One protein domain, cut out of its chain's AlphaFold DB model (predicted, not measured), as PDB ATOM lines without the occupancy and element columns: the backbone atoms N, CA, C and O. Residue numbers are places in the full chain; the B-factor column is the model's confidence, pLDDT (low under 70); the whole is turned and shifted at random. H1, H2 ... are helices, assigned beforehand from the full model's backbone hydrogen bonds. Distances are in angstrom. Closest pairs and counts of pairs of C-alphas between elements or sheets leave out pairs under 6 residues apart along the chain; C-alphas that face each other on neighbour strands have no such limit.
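Overview. This is residues 2 to 68 and 88 to 108 of the 326 residues of an uncharacterized protein of Schistocephalus solidus (UniProt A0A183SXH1). Four helices form an up-and-down bundle, each running against the one before it: long H3 makes the longest axis, H1 packs on H3, and H2 and H5 lie side by side, H5 packing on the second half of H3. H4 is a short turn of helix beyond the end of H3. The printed part has 88 residues with five named helices, H1 to H5 in chain order, and no named strand; the class is all helix. It is compact, with a radius of gyration of the C-alphas of 12.9 A, yet elongated, spanning 44 by 26 by 20 A.

Along the chain. H1, residues 4 to 15, begins at C-alpha 4 (62.679, 93.883, 139.229) and is 16.4 A long. H2, residues 22 to 36, measures 20.8 A. H3, residues 39 to 62, measures 34.1 A. H4 is residues 65 to 68, 5.1 A. H5, residues 93 to 106, measures 19.5 A and ends at C-alpha 106 (76.981, 106.557, 123.679).

Arrangement. H1 and H2, a hairpin, touch at a shallow tilt of 24 degrees; their closest C-alphas, Val 12 and Gly 26, are 5.9 A apart. H1 touches H3, the same way, at 37 degrees, only just steep; the closest C-alphas, Gly 9 and Val 49, are 4.5 A apart. H2 and H3, also a hairpin, only just touch, with 3 pairs of C-alphas within 8 A, the closest Gln 34 and Phe 42 at 6.0 A. H5 touches H2, closest C-alphas Ala 23 and Leu 99 at 5.1 A, and H3, closest Thr 57 and Val 96 at 7.2 A. H1 and H5 are apart. Every O i to N i+4 pair is within hydrogen-bond range in H1, H3 and H5, and 10 of 11 in H2; H4 is too short for one.

Size, cuts and confidence. The C-alphas farthest apart, Pro 38 and Lys 68, are 43.8 A apart. Residues 69 to 87 are not printed, and C-alphas 68 and 88 are 16.0 A apart across the cut. Of the links printed whole, none is long. pLDDT is under 70 at residues 2, 63 and 88 to 91.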
ATOM      1  N   GLU A   2      62.652  95.370 146.345       55.25
ATOM      2  CA  GLU A   2      63.365  95.931 145.186       55.25
ATOM      3  C   GLU A   2      62.560  95.627 143.925       55.25
ATOM      4  O   GLU A   2      62.064  94.509 143.758       55.25
ATOM      5  N   ASP A   3      62.362  96.651 143.100       82.31
ATOM      6  CA  ASP A   3      61.650  96.512 141.837       82.31
ATOM      7  C   ASP A   3      62.528  95.710 140.863       82.31
ATOM      8  O   ASP A   3      63.751  95.878 140.827       82.31
ATOM      9  N   ALA A   4      61.931  94.803 140.088       87.19
ATOM     10  CA  ALA A   4      62.679  93.883 139.229       87.19
ATOM     11  C   ALA A   4      63.651  94.589 138.251       87.19
ATOM     12  O   ALA A   4      64.769  94.091 138.094       87.19
ATOM     13  N   PRO A   5      63.309  95.744 137.635       89.56
ATOM     14  CA  PRO A   5      64.238  96.510 136.803       89.56
ATOM     15  C   PRO A   5      65.485  96.979 137.558       89.56
ATOM     16  O   PRO A   5      66.578  96.922 136.999       89.56
ATOM     17  N   GLN A   6      65.346  97.375 138.827       89.50
ATOM     18  CA  GLN A   6      66.475  97.829 139.642       89.50
ATOM     19  C   GLN A   6      67.437  96.671 139.914       89.50
ATOM     20  O   GLN A   6      68.629  96.762 139.634       89.50
ATOM     21  N   LEU A   7      66.914  95.524 140.354       90.94
ATOM     22  CA  LEU A   7      67.747  94.350 140.620       90.94
ATOM     23  C   LEU A   7      68.509  93.892 139.366       90.94
ATOM     24  O   LEU A   7      69.704  93.592 139.432       90.94
ATOM     25  N   VAL A   8      67.842  93.883 138.206       92.69
ATOM     26  CA  VAL A   8      68.486  93.571 136.921       92.69
ATOM     27  C   VAL A   8      69.545  94.616 136.564       92.69
ATOM     28  O   VAL A   8      70.627  94.237 136.117       92.69
ATOM     29  N   GLY A   9      69.282  95.904 136.799       92.81
ATOM     30  CA  GLY A   9      70.236  96.990 136.571       92.81
ATOM     31  C   GLY A   9      71.526  96.822 137.367       92.81
ATOM     32  O   GLY A   9      72.613  96.769 136.785       92.81
ATOM     33  N   ALA A  10      71.414  96.625 138.682       92.12
ATOM     34  CA  ALA A  10      72.568  96.363 139.538       92.12
ATOM     35  C   ALA A  10      73.354  95.116 139.084       92.12
ATOM     36  O   ALA A  10      74.582  95.148 138.977       92.12
ATOM     37  N   CYS A  11      72.660  94.031 138.723       92.38
ATOM     38  CA  CYS A  11      73.312  92.813 138.238       92.38
ATOM     39  C   CYS A  11      74.069  93.044 136.925       92.38
ATOM     40  O   CYS A  11      75.190  92.562 136.774       92.38
ATOM     41  N   VAL A  12      73.494  93.786 135.972       93.62
ATOM     42  CA  VAL A  12      74.172  94.119 134.710       93.62
ATOM     43  C   VAL A  12      75.452  94.904 134.988       93.62
ATOM     44  O   VAL A  12      76.503  94.535 134.462       93.62
ATOM     45  N   ALA A  13      75.403  95.924 135.846       91.94
ATOM     46  CA  ALA A  13      76.579  96.713 136.212       91.94
ATOM     47  C   ALA A  13      77.680  95.847 136.848       91.94
ATOM     48  O   ALA A  13      78.828  95.883 136.405       91.94
ATOM     49  N   GLN A  14      77.328  95.000 137.818       89.62
ATOM     50  CA  GLN A  14      78.283  94.099 138.469       89.62
ATOM     51  C   GLN A  14      78.906  93.114 137.477       89.62
ATOM     52  O   GLN A  14      80.129  93.000 137.399       89.62
ATOM     53  N   MET A  15      78.083  92.442 136.665       88.88
ATOM     54  CA  MET A  15      78.540  91.462 135.672       88.88
ATOM     55  C   MET A  15      79.454  92.081 134.610       88.88
ATOM     56  O   MET A  15      80.371  91.412 134.117       88.88
ATOM     57  N   SER A  16      79.248  93.365 134.304       89.38
ATOM     58  CA  SER A  16      80.074  94.140 133.375       89.38
ATOM     59  C   SER A  16      81.528  94.280 133.837       89.38
ATOM     60  O   SER A  16      82.396  94.539 133.015       89.38
ATOM     61  N   MET A  17      81.811  94.078 135.129       83.44
ATOM     62  CA  MET A  17      83.122  94.352 135.736       83.44
ATOM     63  C   MET A  17      83.905  93.112 136.165       83.44
ATOM     64  O   MET A  17      85.018  93.234 136.674       83.44
ATOM     65  N   ILE A  18      83.341  91.917 135.971       79.31
ATOM     66  CA  ILE A  18      83.932  90.658 136.458       79.31
ATOM     67  C   ILE A  18      85.102  90.198 135.580       79.31
ATOM     68  O   ILE A  18      86.002  89.509 136.060       79.31
ATOM     69  N   LYS A  19      85.077  90.514 134.278       79.12
ATOM     70  CA  LYS A  19      86.078  90.059 133.303       79.12
ATOM     71  C   LYS A  19      86.322  91.104 132.233       79.12
ATOM     72  O   LYS A  19      85.435  91.898 131.930       79.12
ATOM     73  N   SER A  20      87.505  91.049 131.627       79.75
ATOM     74  CA  SER A  20      87.815  91.956 130.531       79.75
ATOM     75  C   SER A  20      86.886  91.734 129.334       79.75
ATOM     76  O   SER A  20      86.553  90.596 128.997       79.75
ATOM     77  N   GLY A  21      86.446  92.831 128.719       81.06
ATOM     78  CA  GLY A  21      85.492  92.851 127.614       81.06
ATOM     79  C   GLY A  21      84.026  92.823 128.054       81.06
ATOM     80  O   GLY A  21      83.135  93.045 127.225       81.06
ATOM     81  N   ASN A  22      83.744  92.599 129.343       87.00
ATOM     82  CA  ASN A  22      82.373  92.574 129.836       87.00
ATOM     83  C   ASN A  22      81.745  93.970 129.883       87.00
ATOM     84  O   ASN A  22      80.529  94.055 129.717       87.00
ATOM     85  N   ALA A  23      82.518  95.052 130.025       88.94
ATOM     86  CA  ALA A  23      81.972  96.409 129.997       88.94
ATOM     87  C   ALA A  23      81.243  96.691 128.676       88.94
ATOM     88  O   ALA A  23      80.111  97.174 128.668       88.94
ATOM     89  N   ALA A  24      81.844  96.293 127.551       90.62
ATOM     90  CA  ALA A  24      81.245  96.441 126.226       90.62
ATOM     91  C   ALA A  24      80.003  95.552 126.030       90.62
ATOM     92  O   ALA A  24      79.081  95.904 125.292       90.62
ATOM     93  N   LEU A  25      79.963  94.372 126.657       91.31
ATOM     94  CA  LEU A  25      78.779  93.506 126.648       91.31
ATOM     95  C   LEU A  25      77.646  94.105 127.483       91.31
ATOM     96  O   LEU A  25      76.521  94.200 126.997       91.31
ATOM     97  N   GLY A  26      77.945  94.549 128.702       92.00
ATOM     98  CA  GLY A  26      76.982  95.185 129.593       92.00
ATOM     99  C   GLY A  26      76.363  96.431 128.985       92.00
ATOM    100  O   GLY A  26      75.142  96.554 128.938       92.00
ATOM    101  N   PHE A  27      77.190  97.300 128.400       94.38
ATOM    102  CA  PHE A  27      76.701  98.484 127.705       94.38
ATOM    103  C   PHE A  27      75.787  98.137 126.516       94.38
ATOM    104  O   PHE A  27      74.745  98.765 126.320       94.38
ATOM    105  N   ARG A  28      76.112  97.091 125.742       93.44
ATOM    106  CA  ARG A  28      75.231  96.601 124.666       93.44
ATOM    107  C   ARG A  28      73.885  96.110 125.194       93.44
ATOM    108  O   ARG A  28      72.864  96.370 124.560       93.44
ATOM    109  N   VAL A  29      73.871  95.431 126.341       93.31
ATOM    110  CA  VAL A  29      72.627  95.020 127.008       93.31
ATOM    111  C   VAL A  29      71.811  96.248 127.406       93.31
ATOM    112  O   VAL A  29      70.631  96.304 127.070       93.31
ATOM    113  N   MET A  30      72.432  97.260 128.020       93.50
ATOM    114  CA  MET A  30      71.749  98.512 128.367       93.50
ATOM    115  C   MET A  30      71.115  99.176 127.139       93.50
ATOM    116  O   MET A  30      69.929  99.483 127.159       93.50
ATOM    117  N   ARG A  31      71.871  99.340 126.043       92.88
ATOM    118  CA  ARG A  31      71.370  99.957 124.799       92.88
ATOM    119  C   ARG A  31      70.245  99.163 124.150       92.88
ATOM    120  O   ARG A  31      69.362  99.751 123.534       92.88
ATOM    121  N   ARG A  32      70.269  97.836 124.260       92.38
ATOM    122  CA  ARG A  32      69.179  96.993 123.765       92.38
ATOM    123  C   ARG A  32      67.924  97.163 124.618       92.38
ATOM    124  O   ARG A  32      66.854  97.396 124.074       92.38
ATOM    125  N   LEU A  33      68.069  97.142 125.941       91.06
ATOM    126  CA  LEU A  33      66.954  97.357 126.863       91.06
ATOM    127  C   LEU A  33      66.357  98.765 126.747       91.06
ATOM    128  O   LEU A  33      65.148  98.903 126.862       91.06
ATOM    129  N   GLN A  34      67.163  99.782 126.434       90.94
ATOM    130  CA  GLN A  34      66.684 101.138 126.137       90.94
ATOM    131  C   GLN A  34      65.711 101.182 124.953       90.94
ATOM    132  O   GLN A  34      64.817 102.020 124.927       90.94
ATOM    133  N   LYS A  35      65.892 100.294 123.967       88.56
ATOM    134  CA  LYS A  35      65.015 100.185 122.792       88.56
ATOM    135  C   LYS A  35      63.791  99.312 123.058       88.56
ATOM    136  O   LYS A  35      62.723  99.584 122.522       88.56
ATOM    137  N   ASP A  36      63.970  98.258 123.851       91.19
ATOM    138  CA  ASP A  36      62.977  97.196 124.013       91.19
ATOM    139  C   ASP A  36      62.015  97.439 125.197       91.19
ATOM    140  O   ASP A  36      60.936  96.844 125.241       91.19
ATOM    141  N   LEU A  37      62.382  98.284 126.172       89.38
ATOM    142  CA  LEU A  37      61.580  98.546 127.372       89.38
ATOM    143  C   LEU A  37      60.779  99.858 127.291       89.38
ATOM    144  O   LEU A  37      61.246 100.838 126.711       89.38
ATOM    145  N   PRO A  38      59.605  99.923 127.954       91.75
ATOM    146  CA  PRO A  38      58.913 101.180 128.220       91.75
ATOM    147  C   PRO A  38      59.804 102.188 128.970       91.75
ATOM    148  O   PRO A  38      60.584 101.763 129.832       91.75
ATOM    149  N   PRO A  39      59.657 103.506 128.721       88.31
ATOM    150  CA  PRO A  39      60.514 104.538 129.306       88.31
ATOM    151  C   PRO A  39      60.599 104.492 130.834       88.31
ATOM    152  O   PRO A  39      61.679 104.657 131.390       88.31
ATOM    153  N   GLU A  40      59.492 104.217 131.526       88.69
ATOM    154  CA  GLU A  40      59.457 104.192 132.992       88.69
ATOM    155  C   GLU A  40      60.234 102.996 133.565       88.69
ATOM    156  O   GLU A  40      60.936 103.121 134.570       88.69
ATOM    157  N   LEU A  41      60.142 101.834 132.906       90.25
ATOM    158  CA  LEU A  41      60.879 100.632 133.303       90.25
ATOM    159  C   LEU A  41      62.365 100.767 132.980       90.25
ATOM    160  O   LEU A  41      63.203 100.345 133.779       90.25
ATOM    161  N   PHE A  42      62.689 101.371 131.835       92.25
ATOM    162  CA  PHE A  42      64.071 101.652 131.483       92.25
ATOM    163  C   PHE A  42      64.700 102.666 132.439       92.25
ATOM    164  O   PHE A  42      65.806 102.418 132.895       92.25
ATOM    165  N   ALA A  43      63.996 103.740 132.809       89.44
ATOM    166  CA  ALA A  43      64.506 104.732 133.755       89.44
ATOM    167  C   ALA A  43      64.853 104.103 135.118       89.44
ATOM    168  O   ALA A  43      65.925 104.362 135.658       89.44
ATOM    169  N   SER A  44      63.995 103.214 135.636       91.25
ATOM    170  CA  SER A  44      64.249 102.465 136.880       91.25
ATOM    171  C   SER A  44      65.457 101.517 136.765       91.25
ATOM    172  O   SER A  44      66.293 101.437 137.669       91.25
ATOM    173  N   PHE A  45      65.593 100.820 135.629       94.50
ATOM    174  CA  PHE A  45      66.763  99.989 135.327       94.50
ATOM    175  C   PHE A  45      68.049 100.825 135.225       94.50
ATOM    176  O   PHE A  45      69.056 100.492 135.847       94.50
ATOM    177  N   GLU A  46      68.009 101.912 134.458       94.00
ATOM    178  CA  GLU A  46      69.123 102.821 134.210       94.00
ATOM    179  C   GLU A  46      69.621 103.449 135.506       94.00
ATOM    180  O   GLU A  46      70.818 103.381 135.784       94.00
ATOM    181  N   GLU A  47      68.720 103.988 136.331       91.62
ATOM    182  CA  GLU A  47      69.058 104.553 137.637       91.62
ATOM    183  C   GLU A  47      69.854 103.548 138.477       91.62
ATOM    184  O   GLU A  47      70.902 103.890 139.029       91.62
ATOM    185  N   SER A  48      69.417 102.285 138.508       92.69
ATOM    186  CA  SER A  48      70.120 101.247 139.258       92.69
ATOM    187  C   SER A  48      71.454 100.833 138.639       92.69
ATOM    188  O   SER A  48      72.374 100.497 139.386       92.69
ATOM    189  N   VAL A  49      71.591 100.837 137.308       94.88
ATOM    190  CA  VAL A  49      72.889 100.597 136.657       94.88
ATOM    191  C   VAL A  49      73.870 101.706 137.028       94.88
ATOM    192  O   VAL A  49      74.992 101.419 137.443       94.88
ATOM    193  N   LEU A  50      73.453 102.967 136.899       94.19
ATOM    194  CA  LEU A  50      74.299 104.126 137.178       94.19
ATOM    195  C   LEU A  50      74.687 104.199 138.660       94.19
ATOM    196  O   LEU A  50      75.852 104.445 138.971       94.19
ATOM    197  N   ALA A  51      73.750 103.914 139.567       92.31
ATOM    198  CA  ALA A  51      74.027 103.835 140.999       92.31
ATOM    199  C   ALA A  51      75.058 102.743 141.328       92.31
ATOM    200  O   ALA A  51      75.953 102.952 142.146       92.31
ATOM    201  N   GLU A  52      74.980 101.588 140.667       93.12
ATOM    202  CA  GLU A  52      75.923 100.501 140.915       93.12
ATOM    203  C   GLU A  52      77.308 100.764 140.301       93.12
ATOM    204  O   GLU A  52      78.325 100.468 140.930       93.12
ATOM    205  N   ILE A  53      77.384 101.407 139.129       93.06
ATOM    206  CA  ILE A  53      78.652 101.920 138.575       93.06
ATOM    207  C   ILE A  53      79.306 102.903 139.556       93.06
ATOM    208  O   ILE A  53      80.514 102.819 139.803       93.06
ATOM    209  N   HIS A  54      78.513 103.785 140.163       92.12
ATOM    210  CA  HIS A  54      78.993 104.729 141.167       92.12
ATOM    211  C   HIS A  54      79.528 104.011 142.417       92.12
ATOM    212  O   HIS A  54      80.639 104.294 142.873       92.12
ATOM    213  N   ASN A  55      78.808 103.009 142.934       89.75
ATOM    214  CA  ASN A  55      79.271 102.183 144.056       89.75
ATOM    215  C   ASN A  55      80.621 101.514 143.756       89.75
ATOM    216  O   ASN A  55      81.550 101.550 144.574       89.75
ATOM    217  N   LEU A  56      80.759 100.945 142.557       88.06
ATOM    218  CA  LEU A  56      81.996 100.319 142.097       88.06
ATOM    219  C   LEU A  56      83.124 101.351 141.980       88.06
ATOM    220  O   LEU A  56      84.235 101.093 142.448       88.06
ATOM    221  N   THR A  57      82.841 102.546 141.469       89.69
ATOM    222  CA  THR A  57      83.788 103.667 141.428       89.69
ATOM    223  C   THR A  57      84.284 104.046 142.823       89.69
ATOM    224  O   THR A  57      85.494 104.095 143.068       89.69
ATOM    225  N   LEU A  58      83.375 104.241 143.781       87.38
ATOM    226  CA  LEU A  58      83.736 104.569 145.160       87.38
ATOM    227  C   LEU A  58      84.583 103.470 145.814       87.38
ATOM    228  O   LEU A  58      85.510 103.784 146.575       87.38
ATOM    229  N   SER A  59      84.313 102.200 145.498       83.69
ATOM    230  CA  SER A  59      85.108 101.067 145.981       83.69
ATOM    231  C   SER A  59      86.560 101.129 145.478       83.69
ATOM    232  O   SER A  59      87.491 100.943 146.266       83.69
ATOM    233  N   GLN A  60      86.770 101.506 144.211       81.81
ATOM    234  CA  GLN A  60      88.098 101.652 143.599       81.81
ATOM    235  C   GLN A  60      88.889 102.815 144.203       81.81
ATOM    236  O   GLN A  60      90.076 102.677 144.512       81.81
ATOM    237  N   VAL A  61      88.223 103.950 144.431       83.62
ATOM    238  CA  VAL A  61      88.830 105.139 145.047       83.62
ATOM    239  C   VAL A  61      89.219 104.876 146.506       83.62
ATOM    240  O   VAL A  61      90.266 105.331 146.969       83.62
ATOM    241  N   SER A  62      88.396 104.125 147.242       77.25
ATOM    242  CA  SER A  62      88.533 103.959 148.698       77.25
ATOM    243  C   SER A  62      89.349 102.728 149.109       77.25
ATOM    244  O   SER A  62      89.885 102.694 150.215       77.25
ATOM    245  N   GLY A  63      89.471 101.722 148.238       66.38
ATOM    246  CA  GLY A  63      90.036 100.408 148.566       66.38
ATOM    247  C   GLY A  63      91.564 100.339 148.673       66.38
ATOM    248  O   GLY A  63      92.121  99.255 148.833       66.38
ATOM    249  N   GLY A  64      92.283 101.460 148.520       71.25
ATOM    250  CA  GLY A  64      93.756 101.497 148.525       71.25
ATOM    251  C   GLY A  64      94.417 100.728 147.367       71.25
ATOM    252  O   GLY A  64      95.644 100.650 147.288       71.25
ATOM    253  N   TYR A  65      93.611 100.181 146.459       74.88
ATOM    254  CA  TYR A  65      94.008  99.377 145.310       74.88
ATOM    255  C   TYR A  65      94.868 100.164 144.317       74.88
ATOM    256  O   TYR A  65      95.934  99.694 143.928       74.88
ATOM    257  N   LEU A  66      94.476 101.404 143.995       79.06
ATOM    258  CA  LEU A  66      95.242 102.289 143.107       79.06
ATOM    259  C   LEU A  66      96.679 102.494 143.599       79.06
ATOM    260  O   LEU A  66      97.629 102.441 142.822       79.06
ATOM    261  N   LYS A  67      96.848 102.658 144.915       79.19
ATOM    262  CA  LYS A  67      98.163 102.804 145.541       79.19
ATOM    263  C   LYS A  67      98.991 101.522 145.428       79.19
ATOM    264  O   LYS A  67     100.155 101.596 145.048       79.19
ATOM    265  N   LYS A  68      98.391 100.353 145.689       75.62
ATOM    266  CA  LYS A  68      99.060  99.053 145.496       75.62
ATOM    267  C   LYS A  68      99.508  98.868 144.045       75.62
ATOM    268  O   LYS A  68     100.620  98.411 143.805       75.62
ATOM    269  N   GLY A  88      89.376  88.058 146.067       41.59
ATOM    270  CA  GLY A  88      88.562  87.024 145.405       41.59
ATOM    271  C   GLY A  88      87.751  87.422 144.163       41.59
ATOM    272  O   GLY A  88      87.221  86.523 143.515       41.59
ATOM    273  N   ALA A  89      87.708  88.695 143.760       43.00
ATOM    274  CA  ALA A  89      87.243  89.085 142.424       43.00
ATOM    275  C   ALA A  89      87.938  90.378 141.959       43.00
ATOM    276  O   ALA A  89      87.793  91.412 142.614       43.00
ATOM    277  N   PRO A  90      88.710  90.364 140.856       52.91
ATOM    278  CA  PRO A  90      89.313  91.581 140.337       52.91
ATOM    279  C   PRO A  90      88.221  92.446 139.699       52.91
ATOM    280  O   PRO A  90      87.775  92.170 138.591       52.91
ATOM    281  N   VAL A  91      87.790  93.506 140.383       55.94
ATOM    282  CA  VAL A  91      87.086  94.600 139.703       55.94
ATOM    283  C   VAL A  91      88.132  95.354 138.887       55.94
ATOM    284  O   VAL A  91      89.061  95.948 139.442       55.94
ATOM    285  N   LEU A  92      88.006  95.279 137.566       76.50
ATOM    286  CA  LEU A  92      88.995  95.800 136.629       76.50
ATOM    287  C   LEU A  92      88.784  97.305 136.427       76.50
ATOM    288  O   LEU A  92      87.817  97.723 135.797       76.50
ATOM    289  N   LEU A  93      89.713  98.131 136.920       83.31
ATOM    290  CA  LEU A  93      89.658  99.598 136.791       83.31
ATOM    291  C   LEU A  93      89.425 100.065 135.344       83.31
ATOM    292  O   LEU A  93      88.696 101.027 135.112       83.31
ATOM    293  N   ILE A  94      90.033  99.380 134.374       84.00
ATOM    294  CA  ILE A  94      89.883  99.692 132.950       84.00
ATOM    295  C   ILE A  94      88.478  99.365 132.436       84.00
ATOM    296  O   ILE A  94      87.951 100.131 131.635       84.00
ATOM    297  N   GLU A  95      87.845  98.291 132.911       86.75
ATOM    298  CA  GLU A  95      86.455  97.983 132.551       86.75
ATOM    299  C   GLU A  95      85.506  99.029 133.144       86.75
ATOM    300  O   GLU A  95      84.620  99.508 132.438       86.75
ATOM    301  N   VAL A  96      85.743  99.464 134.391       89.62
ATOM    302  CA  VAL A  96      84.953 100.533 135.032       89.62
ATOM    303  C   VAL A  96      85.070 101.816 134.217       89.62
ATOM    304  O   VAL A  96      84.062 102.413 133.844       89.62
ATOM    305  N   LEU A  97      86.299 102.201 133.863       91.88
ATOM    306  CA  LEU A  97      86.559 103.357 133.011       91.88
ATOM    307  C   LEU A  97      85.887 103.216 131.639       91.88
ATOM    308  O   LEU A  97      85.320 104.182 131.135       91.88
ATOM    309  N   HIS A  98      85.933 102.030 131.029       91.75
ATOM    310  CA  HIS A  98      85.309 101.781 129.733       91.75
ATOM    311  C   HIS A  98      83.791 101.943 129.798       91.75
ATOM    312  O   HIS A  98      83.234 102.666 128.975       91.75
ATOM    313  N   LEU A  99      83.130 101.339 130.790       93.50
ATOM    314  CA  LEU A  99      81.680 101.442 130.942       93.50
ATOM    315  C   LEU A  99      81.242 102.876 131.243       93.50
ATOM    316  O   LEU A  99      80.306 103.355 130.609       93.50
ATOM    317  N   ILE A 100      81.947 103.581 132.136       95.69
ATOM    318  CA  ILE A 100      81.702 105.006 132.402       95.69
ATOM    319  C   ILE A 100      81.772 105.803 131.100       95.69
ATOM    320  O   ILE A 100      80.854 106.558 130.789       95.69
ATOM    321  N   MET A 101      82.829 105.606 130.308       95.50
ATOM    322  CA  MET A 101      82.986 106.306 129.037       95.50
ATOM    323  C   MET A 101      81.863 105.979 128.057       95.50
ATOM    324  O   MET A 101      81.321 106.898 127.450       95.50
ATOM    325  N   SER A 102      81.461 104.713 127.934       94.69
ATOM    326  CA  SER A 102      80.323 104.331 127.094       94.69
ATOM    327  C   SER A 102      79.022 104.998 127.551       94.69
ATOM    328  O   SER A 102      78.251 105.470 126.715       94.69
ATOM    329  N   CYS A 103      78.791 105.109 128.862       94.44
ATOM    330  CA  CYS A 103      77.638 105.825 129.398       94.44
ATOM    331  C   CYS A 103      77.672 107.325 129.067       94.44
ATOM    332  O   CYS A 103      76.642 107.885 128.705       94.44
ATOM    333  N   ILE A 104      78.842 107.968 129.151       93.56
ATOM    334  CA  ILE A 104      79.005 109.393 128.825       93.56
ATOM    335  C   ILE A 104      78.757 109.650 127.334       93.56
ATOM    336  O   ILE A 104      78.036 110.583 126.991       93.56
ATOM    337  N   THR A 105      79.359 108.850 126.450       91.12
ATOM    338  CA  THR A 105      79.430 109.188 125.020       91.12
ATOM    339  C   THR A 105      78.343 108.545 124.168       91.12
ATOM    340  O   THR A 105      77.969 109.103 123.142       91.12
ATOM    341  N   GLU A 106      77.830 107.375 124.556       91.38
ATOM    342  CA  GLU A 106      76.981 106.557 123.679       91.38
ATOM    343  C   GLU A 106      75.563 106.310 124.226       91.38
ATOM    344  O   GLU A 106      74.685 105.928 123.452       91.38
ATOM    345  N   LEU A 107      75.291 106.505 125.527       88.81
ATOM    346  CA  LEU A 107      73.999 106.112 126.123       88.81
ATOM    347  C   LEU A 107      72.809 106.899 125.572       88.81
ATOM    348  O   LEU A 107      71.753 106.329 125.306       88.81
ATOM    349  N   TYR A 108      72.997 108.199 125.365       88.25
ATOM    350  CA  TYR A 108      71.983 109.077 124.780       88.25
ATOM    351  C   TYR A 108      72.355 109.560 123.387       88.25
ATOM    352  O   TYR A 108      71.718 110.469 122.869       88.25
TER     353      TYR A 108